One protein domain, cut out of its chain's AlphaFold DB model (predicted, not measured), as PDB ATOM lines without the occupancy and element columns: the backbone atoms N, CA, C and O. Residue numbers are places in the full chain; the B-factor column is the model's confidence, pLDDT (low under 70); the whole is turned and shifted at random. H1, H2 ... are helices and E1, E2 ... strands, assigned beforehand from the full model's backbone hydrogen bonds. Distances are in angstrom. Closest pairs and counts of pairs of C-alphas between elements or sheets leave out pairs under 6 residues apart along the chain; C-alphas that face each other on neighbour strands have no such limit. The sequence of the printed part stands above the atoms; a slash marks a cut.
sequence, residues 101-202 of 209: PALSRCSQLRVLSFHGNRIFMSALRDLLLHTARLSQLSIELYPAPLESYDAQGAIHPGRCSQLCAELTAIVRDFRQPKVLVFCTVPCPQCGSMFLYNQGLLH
ATOM      1  N   PRO A 101     234.317 339.797 275.283       96.50
ATOM      2  CA  PRO A 101     234.769 338.591 274.593       96.50
ATOM      3  C   PRO A 101     234.147 337.308 275.158       96.50
ATOM      4  O   PRO A 101     233.737 336.437 274.392       96.50
ATOM      5  N   ALA A 102     234.028 337.190 276.483       96.75
ATOM      6  CA  ALA A 102     233.410 336.030 277.122       96.75
ATOM      7  C   ALA A 102     231.895 336.005 276.874       96.75
ATOM      8  O   ALA A 102     231.347 334.981 276.462       96.75
ATOM      9  N   LEU A 103     231.235 337.154 277.045       96.81
ATOM     10  CA  LEU A 103     229.791 337.299 276.882       96.81
ATOM     11  C   LEU A 103     229.324 336.998 275.450       96.81
ATOM     12  O   LEU A 103     228.329 336.301 275.262       96.81
ATOM     13  N   SER A 104     230.070 337.451 274.436       97.06
ATOM     14  CA  SER A 104     229.757 337.212 273.015       97.06
ATOM     15  C   SER A 104     229.717 335.728 272.631       97.06
ATOM     16  O   SER A 104     229.140 335.354 271.609       97.06
ATOM     17  N   ARG A 105     230.310 334.856 273.456       97.31
ATOM     18  CA  ARG A 105     230.340 333.409 273.230       97.31
ATOM     19  C   ARG A 105     229.128 332.698 273.827       97.31
ATOM     20  O   ARG A 105     228.837 331.584 273.393       97.31
ATOM     21  N   CYS A 106     228.406 333.307 274.772       97.44
ATOM     22  CA  CYS A 106     227.258 332.725 275.480       97.44
ATOM     23  C   CYS A 106     226.028 332.538 274.563       97.44
ATOM     24  O   CYS A 106     224.998 333.189 274.712       97.44
ATOM     25  N   SER A 107     226.110 331.611 273.608       95.88
ATOM     26  CA  SER A 107     225.100 331.377 272.560       95.88
ATOM     27  C   SER A 107     223.725 330.927 273.067       95.88
ATOM     28  O   SER A 107     222.737 331.028 272.340       95.88
ATOM     29  N   GLN A 108     223.650 330.421 274.301       97.75
ATOM     30  CA  GLN A 108     222.405 329.981 274.937       97.75
ATOM     31  C   GLN A 108     221.685 331.100 275.703       97.75
ATOM     32  O   GLN A 108     220.601 330.851 276.240       97.75
ATOM     33  N   LEU A 109     222.266 332.304 275.759       98.44
ATOM     34  CA  LEU A 109     221.763 333.417 276.554       98.44
ATOM     35  C   LEU A 109     220.410 333.905 276.019       98.44
ATOM     36  O   LEU A 109     220.254 334.189 274.835       98.44
ATOM     37  N   ARG A 110     219.426 333.979 276.915       98.50
ATOM     38  CA  ARG A 110     218.036 334.387 276.655       98.50
ATOM     39  C   ARG A 110     217.661 335.657 277.395       98.50
ATOM     40  O   ARG A 110     216.833 336.413 276.888       98.50
ATOM     41  N   VAL A 111     218.241 335.850 278.575       98.69
ATOM     42  CA  VAL A 111     218.044 337.017 279.433       98.69
ATOM     43  C   VAL A 111     219.404 337.645 279.705       98.69
ATOM     44  O   VAL A 111     220.328 336.946 280.126       98.69
ATOM     45  N   LEU A 112     219.513 338.943 279.442       98.44
ATOM     46  CA  LEU A 112     220.697 339.739 279.724       98.44
ATOM     47  C   LEU A 112     220.279 341.049 280.384       98.44
ATOM     48  O   LEU A 112     219.531 341.827 279.793       98.44
ATOM     49  N   SER A 113     220.767 341.284 281.596       97.75
ATOM     50  CA  SER A 113     220.454 342.475 282.376       97.75
ATOM     51  C   SER A 113     221.729 343.149 282.878       97.75
ATOM     52  O   SER A 113     222.591 342.519 283.484       97.75
ATOM     53  N   PHE A 114     221.829 344.444 282.592       97.19
ATOM     54  CA  PHE A 114     222.840 345.381 283.089       97.19
ATOM     55  C   PHE A 114     222.193 346.654 283.648       97.19
ATOM     56  O   PHE A 114     222.880 347.652 283.878       97.19
ATOM     57  N   HIS A 115     220.870 346.684 283.803       92.56
ATOM     58  CA  HIS A 115     220.185 347.879 284.278       92.56
ATOM     59  C   HIS A 115     220.647 348.280 285.693       92.56
ATOM     60  O   HIS A 115     221.320 347.527 286.390       92.56
ATOM     61  N   GLY A 116     220.411 349.531 286.082       91.31
ATOM     62  CA  GLY A 116     220.954 350.081 287.333       91.31
ATOM     63  C   GLY A 116     222.445 350.457 287.282       91.31
ATOM     64  O   GLY A 116     222.887 351.268 288.088       91.31
ATOM     65  N   ASN A 117     223.222 349.978 286.303       95.12
ATOM     66  CA  ASN A 117     224.601 350.437 286.098       95.12
ATOM     67  C   ASN A 117     224.659 351.808 285.398       95.12
ATOM     68  O   ASN A 117     223.748 352.199 284.670       95.12
ATOM     69  N   ARG A 118     225.764 352.541 285.582       94.25
ATOM     70  CA  ARG A 118     226.029 353.824 284.908       94.25
ATOM     71  C   ARG A 118     227.064 353.624 283.806       94.25
ATOM     72  O   ARG A 118     228.257 353.669 284.080       94.25
ATOM     73  N   ILE A 119     226.587 353.390 282.586       97.31
ATOM     74  CA  ILE A 119     227.419 353.035 281.428       97.31
ATOM     75  C   ILE A 119     227.241 354.100 280.344       97.31
ATOM     76  O   ILE A 119     226.112 354.500 280.038       97.31
ATOM     77  N   PHE A 120     228.348 354.567 279.766       98.06
ATOM     78  CA  PHE A 120     228.295 355.519 278.657       98.06
ATOM     79  C   PHE A 120     227.776 354.863 277.373       98.06
ATOM     80  O   PHE A 120     227.892 353.655 277.149       98.06
ATOM     81  N   MET A 121     227.220 355.683 276.485       97.75
ATOM     82  CA  MET A 121     226.678 355.254 275.200       97.75
ATOM     83  C   MET A 121     227.687 354.458 274.367       97.75
ATOM     84  O   MET A 121     227.308 353.477 273.729       97.75
ATOM     85  N   SER A 122     228.963 354.852 274.374       98.25
ATOM     86  CA  SER A 122     230.031 354.164 273.639       98.25
ATOM     87  C   SER A 122     230.195 352.711 274.096       98.25
ATOM     88  O   SER A 122     230.177 351.798 273.273       98.25
ATOM     89  N   ALA A 123     230.263 352.472 275.405       98.44
ATOM     90  CA  ALA A 123     230.383 351.128 275.957       98.44
ATOM     91  C   ALA A 123     229.098 350.299 275.770       98.44
ATOM     92  O   ALA A 123     229.177 349.099 275.502       98.44
ATOM     93  N   LEU A 124     227.914 350.925 275.829       98.56
ATOM     94  CA  LEU A 124     226.653 350.261 275.467       98.56
ATOM     95  C   LEU A 124     226.630 349.849 273.993       98.56
ATOM     96  O   LEU A 124     226.215 348.737 273.674       98.56
ATOM     97  N   ARG A 125     227.102 350.709 273.088       98.62
ATOM     98  CA  ARG A 125     227.221 350.397 271.661       98.62
ATOM     99  C   ARG A 125     228.099 349.167 271.437       98.62
ATOM    100  O   ARG A 125     227.689 348.261 270.713       98.62
ATOM    101  N   ASP A 126     229.255 349.105 272.089       98.50
ATOM    102  CA  ASP A 126     230.148 347.950 271.987       98.50
ATOM    103  C   ASP A 126     229.500 346.680 272.541       98.50
ATOM    104  O   ASP A 126     229.550 345.631 271.893       98.50
ATOM    105  N   LEU A 127     228.830 346.764 273.695       98.38
ATOM    106  CA  LEU A 127     228.074 345.651 274.268       98.38
ATOM    107  C   LEU A 127     227.021 345.112 273.292       98.38
ATOM    108  O   LEU A 127     226.937 343.898 273.076       98.38
ATOM    109  N   LEU A 128     226.237 345.999 272.678       97.88
ATOM    110  CA  LEU A 128     225.214 345.610 271.713       97.88
ATOM    111  C   LEU A 128     225.832 344.974 270.471       97.88
ATOM    112  O   LEU A 128     225.370 343.918 270.058       97.88
ATOM    113  N   LEU A 129     226.915 345.526 269.920       98.06
ATOM    114  CA  LEU A 129     227.609 344.932 268.770       98.06
ATOM    115  C   LEU A 129     228.140 343.520 269.074       98.06
ATOM    116  O   LEU A 129     228.008 342.618 268.244       98.06
ATOM    117  N   HIS A 130     228.678 343.295 270.275       97.81
ATOM    118  CA  HIS A 130     229.185 341.983 270.695       97.81
ATOM    119  C   HIS A 130     228.080 340.955 270.957       97.81
ATOM    120  O   HIS A 130     228.305 339.752 270.815       97.81
ATOM    121  N   THR A 131     226.884 341.406 271.336       97.19
ATOM    122  CA  THR A 131     225.750 340.534 271.679       97.19
ATOM    123  C   THR A 131     224.692 340.451 270.577       97.19
ATOM    124  O   THR A 131     223.826 339.578 270.619       97.19
ATOM    125  N   ALA A 132     224.788 341.275 269.529       94.94
ATOM    126  CA  ALA A 132     223.797 341.375 268.459       94.94
ATOM    127  C   ALA A 132     223.532 340.037 267.751       94.94
ATOM    128  O   ALA A 132     222.396 339.746 267.376       94.94
ATOM    129  N   ARG A 133     224.561 339.187 267.617       94.06
ATOM    130  CA  ARG A 133     224.474 337.871 266.955       94.06
ATOM    131  C   ARG A 133     223.985 336.742 267.873       94.06
ATOM    132  O   ARG A 133     223.805 335.619 267.398       94.06
ATOM    133  N   LEU A 134     223.745 337.007 269.160       96.00
ATOM    134  CA  LEU A 134     223.168 336.035 270.092       96.00
ATOM    135  C   LEU A 134     221.665 335.879 269.813       96.00
ATOM    136  O   LEU A 134     220.818 336.536 270.410       96.00
ATOM    137  N   SER A 135     221.321 334.985 268.886       92.81
ATOM    138  CA  SER A 135     219.951 334.811 268.376       92.81
ATOM    139  C   SER A 135     218.930 334.306 269.404       92.81
ATOM    140  O   SER A 135     217.727 334.391 269.163       92.81
ATOM    141  N   GLN A 136     219.390 333.773 270.541       96.38
ATOM    142  CA  GLN A 136     218.527 333.283 271.621       96.38
ATOM    143  C   GLN A 136     218.068 334.388 272.582       96.38
ATOM    144  O   GLN A 136     217.128 334.150 273.347       96.38
ATOM    145  N   LEU A 137     218.685 335.575 272.531       97.69
ATOM    146  CA  LEU A 137     218.322 336.692 273.395       97.69
ATOM    147  C   LEU A 137     216.859 337.089 273.170       97.69
ATOM    148  O   LEU A 137     216.370 337.221 272.043       97.69
ATOM    149  N   SER A 138     216.146 337.222 274.282       96.75
ATOM    150  CA  SER A 138     214.702 337.439 274.316       96.75
ATOM    151  C   SER A 138     214.287 338.538 275.280       96.75
ATOM    152  O   SER A 138     213.303 339.214 275.000       96.75
ATOM    153  N   ILE A 139     215.028 338.717 276.375       97.62
ATOM    154  CA  ILE A 139     214.829 339.786 277.348       97.62
ATOM    155  C   ILE A 139     216.174 340.467 277.556       97.62
ATOM    156  O   ILE A 139     217.140 339.834 277.978       97.62
ATOM    157  N   GLU A 140     216.224 341.747 277.226       97.56
ATOM    158  CA  GLU A 140     217.423 342.568 277.278       97.56
ATOM    159  C   GLU A 140     217.097 343.853 278.034       97.56
ATOM    160  O   GLU A 140     216.262 344.647 277.591       97.56
ATOM    161  N   LEU A 141     217.726 344.018 279.197       96.81
ATOM    162  CA  LEU A 141     217.529 345.149 280.097       96.81
ATOM    163  C   LEU A 141     218.856 345.890 280.241       96.81
ATOM    164  O   LEU A 141     219.771 345.432 280.926       96.81
ATOM    165  N   TYR A 142     218.972 347.039 279.592       97.38
ATOM    166  CA  TYR A 142     220.169 347.873 279.643       97.38
ATOM    167  C   TYR A 142     219.888 349.148 280.438       97.38
ATOM    168  O   TYR A 142     218.735 349.572 280.534       97.38
ATOM    169  N   PRO A 143     220.906 349.796 281.022       96.38
ATOM    170  CA  PRO A 143     220.707 351.124 281.569       96.38
ATOM    171  C   PRO A 143     220.517 352.130 280.432       96.38
ATOM    172  O   PRO A 143     221.056 351.965 279.334       96.38
ATOM    173  N   ALA A 144     219.765 353.196 280.693       95.25
ATOM    174  CA  ALA A 144     219.772 354.360 279.821       95.25
ATOM    175  C   ALA A 144     221.210 354.904 279.707       95.25
ATOM    176  O   ALA A 144     221.905 354.954 280.729       95.25
ATOM    177  N   PRO A 145     221.656 355.337 278.510       96.94
ATOM    178  CA  PRO A 145     223.001 355.876 278.324       96.94
ATOM    179  C   PRO A 145     223.287 357.001 279.311       96.94
ATOM    180  O   PRO A 145     222.413 357.845 279.534       96.94
ATOM    181  N   LEU A 146     224.489 357.035 279.885       95.94
ATOM    182  CA  LEU A 146     224.844 358.017 280.912       95.94
ATOM    183  C   LEU A 146     224.721 359.471 280.418       95.94
ATOM    184  O   LEU A 146     224.371 360.366 281.179       95.94
ATOM    185  N   GLU A 147     224.901 359.696 279.121       96.88
ATOM    186  CA  GLU A 147     224.706 360.975 278.437       96.88
ATOM    187  C   GLU A 147     223.248 361.455 278.446       96.88
ATOM    188  O   GLU A 147     222.968 362.606 278.111       96.88
ATOM    189  N   SER A 148     222.303 360.593 278.816       94.12
ATOM    190  CA  SER A 148     220.900 360.961 278.999       94.12
ATOM    191  C   SER A 148     220.682 361.830 280.238       94.12
ATOM    192  O   SER A 148     219.621 362.444 280.346       94.12
ATOM    193  N   TYR A 149     221.652 361.877 281.155       91.94
ATOM    194  CA  TYR A 149     221.576 362.623 282.405       91.94
ATOM    195  C   TYR A 149     222.417 363.906 282.352       91.94
ATOM    196  O   TYR A 149     223.411 363.980 281.624       91.94
ATOM    197  N   ASP A 150     222.026 364.914 283.127       90.19
ATOM    198  CA  ASP A 150     222.864 366.083 283.400       90.19
ATOM    199  C   ASP A 150     223.879 365.826 284.531       90.19
ATOM    200  O   ASP A 150     223.975 364.731 285.092       90.19
ATOM    201  N   ALA A 151     224.655 366.856 284.877       89.56
ATOM    202  CA  ALA A 151     225.656 366.787 285.941       89.56
ATOM    203  C   ALA A 151     225.050 366.556 287.340       89.56
ATOM    204  O   ALA A 151     225.756 366.111 288.245       89.56
ATOM    205  N   GLN A 152     223.759 366.842 287.520       86.31
ATOM    206  CA  GLN A 152     223.003 366.638 288.755       86.31
ATOM    207  C   GLN A 152     222.331 365.253 288.789       86.31
ATOM    208  O   GLN A 152     221.784 364.855 289.819       86.31
ATOM    209  N   GLY A 153     222.407 364.489 287.695       84.56
ATOM    210  CA  GLY A 153     221.795 363.173 287.563       84.56
ATOM    211  C   GLY A 153     220.314 363.216 287.185       84.56
ATOM    212  O   GLY A 153     219.647 362.183 287.273       84.56
ATOM    213  N   ALA A 154     219.785 364.367 286.763       84.69
ATOM    214  CA  ALA A 154     218.429 364.459 286.241       84.69
ATOM    215  C   ALA A 154     218.382 363.973 284.788       84.69
ATOM    216  O   ALA A 154     219.292 364.207 283.996       84.69
ATOM    217  N   ILE A 155     217.308 363.267 284.435       86.19
ATOM    218  CA  ILE A 155     217.121 362.698 283.100       86.19
ATOM    219  C   ILE A 155     216.627 363.761 282.110       86.19
ATOM    220  O   ILE A 155     215.707 364.520 282.407       86.19
ATOM    221  N   HIS A 156     217.162 363.746 280.888       89.00
ATOM    222  CA  HIS A 156     216.615 364.456 279.732       89.00
ATOM    223  C   HIS A 156     215.844 363.479 278.825       89.00
ATOM    224  O   HIS A 156     216.463 362.791 278.008       89.00
ATOM    225  N   PRO A 157     214.499 363.406 278.899       85.00
ATOM    226  CA  PRO A 157     213.715 362.364 278.222       85.00
ATOM    227  C   PRO A 157     213.875 362.348 276.698       85.00
ATOM    228  O   PRO A 157     213.964 361.278 276.095       85.00
ATOM    229  N   GLY A 158     213.952 363.528 276.070       87.75
ATOM    230  CA  GLY A 158     214.157 363.653 274.624       87.75
ATOM    231  C   GLY A 158     215.517 363.107 274.186       87.75
ATOM    232  O   GLY A 158     215.589 362.300 273.260       87.75
ATOM    233  N   ARG A 159     216.583 363.467 274.913       91.62
ATOM    234  CA  ARG A 159     217.935 362.949 274.668       91.62
ATOM    235  C   ARG A 159     218.003 361.445 274.925       91.62
ATOM    236  O   ARG A 159     218.489 360.716 274.072       91.62
ATOM    237  N   CYS A 160     217.445 360.973 276.040       91.88
ATOM    238  CA  CYS A 160     217.338 359.548 276.357       91.88
ATOM    239  C   CYS A 160     216.675 358.769 275.214       91.88
ATOM    240  O   CYS A 160     217.230 357.792 274.717       91.88
ATOM    241  N   SER A 161     215.524 359.250 274.738       91.25
ATOM    242  CA  SER A 161     214.780 358.620 273.645       91.25
ATOM    243  C   SER A 161     215.586 358.564 272.349       91.25
ATOM    244  O   SER A 161     215.567 357.540 271.671       91.25
ATOM    245  N   GLN A 162     216.317 359.633 272.018       94.94
ATOM    246  CA  GLN A 162     217.185 359.680 270.842       94.94
ATOM    247  C   GLN A 162     218.321 358.651 270.929       94.94
ATOM    248  O   GLN A 162     218.508 357.866 270.002       94.94
ATOM    249  N   LEU A 163     219.053 358.623 272.045       96.44
ATOM    250  CA  LEU A 163     220.194 357.717 272.221       96.44
ATOM    251  C   LEU A 163     219.745 356.248 272.270       96.44
ATOM    252  O   LEU A 163     220.361 355.384 271.650       96.44
ATOM    253  N   CYS A 164     218.633 355.957 272.949       95.88
ATOM    254  CA  CYS A 164     218.065 354.609 272.989       95.88
ATOM    255  C   CYS A 164     217.551 354.156 271.612       95.88
ATOM    256  O   CYS A 164     217.656 352.972 271.282       95.88
ATOM    257  N   ALA A 165     217.032 355.075 270.787       95.56
ATOM    258  CA  ALA A 165     216.644 354.777 269.409       95.56
ATOM    259  C   ALA A 165     217.852 354.388 268.549       95.56
ATOM    260  O   ALA A 165     217.778 353.407 267.810       95.56
ATOM    261  N   GLU A 166     218.969 355.109 268.680       97.44
ATOM    262  CA  GLU A 166     220.215 354.780 267.981       97.44
ATOM    263  C   GLU A 166     220.733 353.394 268.382       97.44
ATOM    264  O   GLU A 166     220.993 352.555 267.522       97.44
ATOM    265  N   LEU A 167     220.809 353.111 269.684       97.56
ATOM    266  CA  LEU A 167     221.224 351.798 270.185       97.56
ATOM    267  C   LEU A 167     220.278 350.676 269.722       97.56
ATOM    268  O   LEU A 167     220.723 349.593 269.345       97.56
ATOM    269  N   THR A 168     218.971 350.941 269.684       96.38
ATOM    270  CA  THR A 168     217.974 349.993 269.162       96.38
ATOM    271  C   THR A 168     218.182 349.715 267.673       96.38
ATOM    272  O   THR A 168     218.020 348.570 267.244       96.38
ATOM    273  N   ALA A 169     218.540 350.728 266.879       96.69
ATOM    274  CA  ALA A 169     218.815 350.562 265.453       96.69
ATOM    275  C   ALA A 169     219.988 349.599 265.217       96.69
ATOM    276  O   ALA A 169     219.860 348.693 264.400       96.69
ATOM    277  N   ILE A 170     221.055 349.699 266.022       95.81
ATOM    278  CA  ILE A 170     222.202 348.778 265.952       95.81
ATOM    279  C   ILE A 170     221.752 347.329 266.108       95.81
ATOM    280  O   ILE A 170     222.142 346.480 265.317       95.81
ATOM    281  N   VAL A 171     220.917 347.016 267.104       95.69
ATOM    282  CA  VAL A 171     220.438 345.637 267.309       95.69
ATOM    283  C   VAL A 171     219.594 345.169 266.119       95.69
ATOM    284  O   VAL A 171     219.739 344.025 265.675       95.69
ATOM    285  N   ARG A 172     218.752 346.060 265.576       95.56
ATOM    286  CA  ARG A 172     217.855 345.784 264.441       95.56
ATOM    287  C   ARG A 172     218.584 345.478 263.135       95.56
ATOM    288  O   ARG A 172     218.022 344.743 262.325       95.56
ATOM    289  N   ASP A 173     219.820 345.942 262.968       96.19
ATOM    290  CA  ASP A 173     220.659 345.586 261.816       96.19
ATOM    291  C   ASP A 173     221.051 344.094 261.804       96.19
ATOM    292  O   ASP A 173     221.376 343.544 260.751       96.19
ATOM    293  N   PHE A 174     220.989 343.406 262.953       95.62
ATOM    294  CA  PHE A 174     221.370 341.991 263.075       95.62
ATOM    295  C   PHE A 174     220.190 341.063 263.374       95.62
ATOM    296  O   PHE A 174     220.174 339.924 262.903       95.62
ATOM    297  N   ARG A 175     219.224 341.503 264.191       94.88
ATOM    298  CA  ARG A 175     218.047 340.704 264.567       94.88
ATOM    299  C   ARG A 175     216.885 341.570 265.031       94.88
ATOM    300  O   ARG A 175     217.067 342.698 265.464       94.88
ATOM    301  N   GLN A 176     215.685 340.998 265.036       93.19
ATOM    302  CA  GLN A 176     214.534 341.620 265.690       93.19
ATOM    303  C   GLN A 176     214.539 341.272 267.189       93.19
ATOM    304  O   GLN A 176     214.317 340.102 267.527       93.19
ATOM    305  N   PRO A 177     214.816 342.229 268.098       92.38
ATOM    306  CA  PRO A 177     214.759 341.965 269.532       92.38
ATOM    307  C   PRO A 177     213.311 341.718 269.973       92.38
ATOM    308  O   PRO A 177     212.392 342.393 269.511       92.38
ATOM    309  N   LYS A 178     213.102 340.756 270.881       94.06
ATOM    310  CA  LYS A 178     211.766 340.457 271.433       94.06
ATOM    311  C   LYS A 178     211.377 341.459 272.517       94.06
ATOM    312  O   LYS A 178     210.339 342.101 272.417       94.06
ATOM    313  N   VAL A 179     212.223 341.596 273.536       94.88
ATOM    314  CA  VAL A 179     212.110 342.607 274.590       94.88
ATOM    315  C   VAL A 179     213.476 343.262 274.737       94.88
ATOM    316  O   VAL A 179     214.426 342.611 275.160       94.88
ATOM    317  N   LEU A 180     213.557 344.540 274.369       95.12
ATOM    318  CA  LEU A 180     214.738 345.387 274.518       95.12
ATOM    319  C   LEU A 180     214.311 346.689 275.186       95.12
ATOM    320  O   LEU A 180     213.573 347.483 274.590       95.12
ATOM    321  N   VAL A 181     214.761 346.877 276.422       95.12
ATOM    322  CA  VAL A 181     214.379 348.002 277.273       95.12
ATOM    323  C   VAL A 181     215.632 348.700 277.780       95.12
ATOM    324  O   VAL A 181     216.575 348.055 278.239       95.12
ATOM    325  N   PHE A 182     215.615 350.028 277.712       95.06
ATOM    326  CA  PHE A 182     216.593 350.879 278.379       95.06
ATOM    327  C   PHE A 182     215.922 351.518 279.594       95.06
ATOM    328  O   PHE A 182     214.918 352.223 279.450       95.06
ATOM    329  N   CYS A 183     216.462 351.235 280.775       92.50
ATOM    330  CA  CYS A 183     215.909 351.622 282.066       92.50
ATOM    331  C   CYS A 183     216.694 352.800 282.646       92.50
ATOM    332  O   CYS A 183     217.917 352.722 282.785       92.50
ATOM    333  N   THR A 184     216.014 353.878 283.032       90.25
ATOM    334  CA  THR A 184     216.669 354.928 283.823       90.25
ATOM    335  C   THR A 184     216.818 354.525 285.284       90.25
ATOM    336  O   THR A 184     216.117 353.639 285.771       90.25
ATOM    337  N   VAL A 185     217.685 355.233 286.009       85.69
ATOM    338  CA  VAL A 185     217.717 355.162 287.472       85.69
ATOM    339  C   VAL A 185     216.329 355.548 288.019       85.69
ATOM    340  O   VAL A 185     215.730 356.502 287.503       85.69
ATOM    341  N   PRO A 186     215.798 354.828 289.026       83.56
ATOM    342  CA  PRO A 186     214.539 355.188 289.666       83.56
ATOM    343  C   PRO A 186     214.570 356.600 290.256       83.56
ATOM    344  O   PRO A 186     215.544 357.012 290.888       83.56
ATOM    345  N   CYS A 187     213.477 357.337 290.083       79.69
ATOM    346  CA  CYS A 187     213.272 358.655 290.671       79.69
ATOM    347  C   CYS A 187     213.316 358.519 292.206       79.69
ATOM    348  O   CYS A 187     212.491 357.791 292.758       79.69
ATOM    349  N   PRO A 188     214.215 359.210 292.931       78.56
ATOM    350  CA  PRO A 188     214.392 358.987 294.370       78.56
ATOM    351  C   PRO A 188     213.158 359.371 295.199       78.56
ATOM    352  O   PRO A 188     213.002 358.905 296.321       78.56
ATOM    353  N   GLN A 189     212.273 360.213 294.651       81.62
ATOM    354  CA  GLN A 189     211.063 360.668 295.336       81.62
ATOM    355  C   GLN A 189     209.871 359.710 295.183       81.62
ATOM    356  O   GLN A 189     209.110 359.541 296.129       81.62
ATOM    357  N   CYS A 190     209.674 359.097 294.010       82.56
ATOM    358  CA  CYS A 190     208.476 358.287 293.729       82.56
ATOM    359  C   CYS A 190     208.765 356.890 293.162       82.56
ATOM    360  O   CYS A 190     207.834 356.159 292.839       82.56
ATOM    361  N   GLY A 191     210.036 356.530 292.976       80.69
ATOM    362  CA  GLY A 191     210.465 355.246 292.418       80.69
ATOM    363  C   GLY A 191     210.180 355.054 290.925       80.69
ATOM    364  O   GLY A 191     210.565 354.033 290.367       80.69
ATOM    365  N   SER A 192     209.531 356.012 290.252       80.62
ATOM    366  CA  SER A 192     209.236 355.911 288.817       80.62
ATOM    367  C   SER A 192     210.513 355.942 287.985       80.62
ATOM    368  O   SER A 192     211.441 356.686 288.287       80.62
ATOM    369  N   MET A 193     210.544 355.175 286.903       81.31
ATOM    370  CA  MET A 193     211.686 355.074 285.998       81.31
ATOM    371  C   MET A 193     211.192 355.140 284.561       81.31
ATOM    372  O   MET A 193     210.172 354.549 284.225       81.31
ATOM    373  N   PHE A 194     211.922 355.858 283.712       77.44
ATOM    374  CA  PHE A 194     211.621 355.919 282.294       77.44
ATOM    375  C   PHE A 194     212.085 354.624 281.623       77.44
ATOM    376  O   PHE A 194     213.247 354.222 281.746       77.44
ATOM    377  N   LEU A 195     211.157 353.994 280.903       83.94
ATOM    378  CA  LEU A 195     211.376 352.764 280.153       83.94
ATOM    379  C   LEU A 195     211.210 353.027 278.656       83.94
ATOM    380  O   LEU A 195     210.091 353.143 278.139       83.94
ATOM    381  N   TYR A 196     212.331 353.099 277.938       81.19
ATOM    382  CA  TYR A 196     212.302 353.223 276.481       81.19
ATOM    383  C   TYR A 196     211.635 351.987 275.843       81.19
ATOM    384  O   TYR A 196     211.824 350.870 276.320       81.19
ATOM    385  N   ASN A 197     210.858 352.187 274.767       70.06
ATOM    386  CA  ASN A 197     209.950 351.218 274.115       70.06
ATOM    387  C   ASN A 197     208.694 350.790 274.898       70.06
ATOM    388  O   ASN A 197     207.850 350.110 274.318       70.06
ATOM    389  N   GLN A 198     208.520 351.194 276.162       63.72
ATOM    390  CA  GLN A 198     207.298 350.890 276.927       63.72
ATOM    391  C   GLN A 198     206.442 352.122 277.252       63.72
ATOM    392  O   GLN A 198     205.326 351.969 277.735       63.72
ATOM    393  N   GLY A 199     206.921 353.335 276.944       52.66
ATOM    394  CA  GLY A 199     206.115 354.563 276.973       52.66
ATOM    395  C   GLY A 199     205.515 354.928 278.336       52.66
ATOM    396  O   GLY A 199     204.596 355.740 278.389       52.66
ATOM    397  N   LEU A 200     205.997 354.340 279.433       53.88
ATOM    398  CA  LEU A 200     205.344 354.414 280.738       53.88
ATOM    399  C   LEU A 200     206.308 354.854 281.845       53.88
ATOM    400  O   LEU A 200     207.460 354.427 281.886       53.88
ATOM    401  N   LEU A 201     205.744 355.679 282.742       56.84
ATOM    402  CA  LEU A 201     206.283 356.251 283.986       56.84
ATOM    403  C   LEU A 201     207.187 357.485 283.824       56.84
ATOM    404  O   LEU A 201     208.354 357.507 284.212       56.84
ATOM    405  N   HIS A 202     206.608 358.575 283.313       59.47
ATOM    406  CA  HIS A 202     207.222 359.894 283.458       59.47
ATOM    407  C   HIS A 202     207.162 360.327 284.936       59.47
ATOM    408  O   HIS A 202     206.076 360.535 285.481       59.47
TER     409      HIS A 202
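AT A GLANCE: This is residues 101 to 202 of the 209 residues of an uncharacterized protein of Marmota monax (UniProt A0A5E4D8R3). There is little regular structure: a parallel sheet, E1 E2 E3, with H2 over E3 and H1 beside H2. E1, H1, E2 and E2, H2, E3 are strand-helix-strand units with right-handed crossovers; named elements hold 40 of 102 printed residues, mixed in class. The compact whole, radius of gyration of the C-alphas 13.4 A, spans 39 by 23 by 22 A.

HOW THE PARTS SIT: Find E2, residues 139 to 143, between parallel neighbours E1, 111 to 113, and E3, 179 to 183; N 112 and O 139, 2.9 A, and N 183 and O 142, 2.8 A, are within hydrogen-bond range. H2, 157 to 172, over E3, touches H1, 121 to 131, at a shallow tilt of 25 degrees, closest at C-alphas 125 and 167, 6.3 A. Both helices have every O i to N i+4 pair within range.

IN THESE COORDINATES: E1 begins at C-alpha 111, (218.044, 337.017, 279.433); H2 runs 22.0 A to C-alpha 172, (217.855, 345.784, 264.441).

THE WHOLE: The link E2 to H2 is long; residues 198 to 202 are under pLDDT 70.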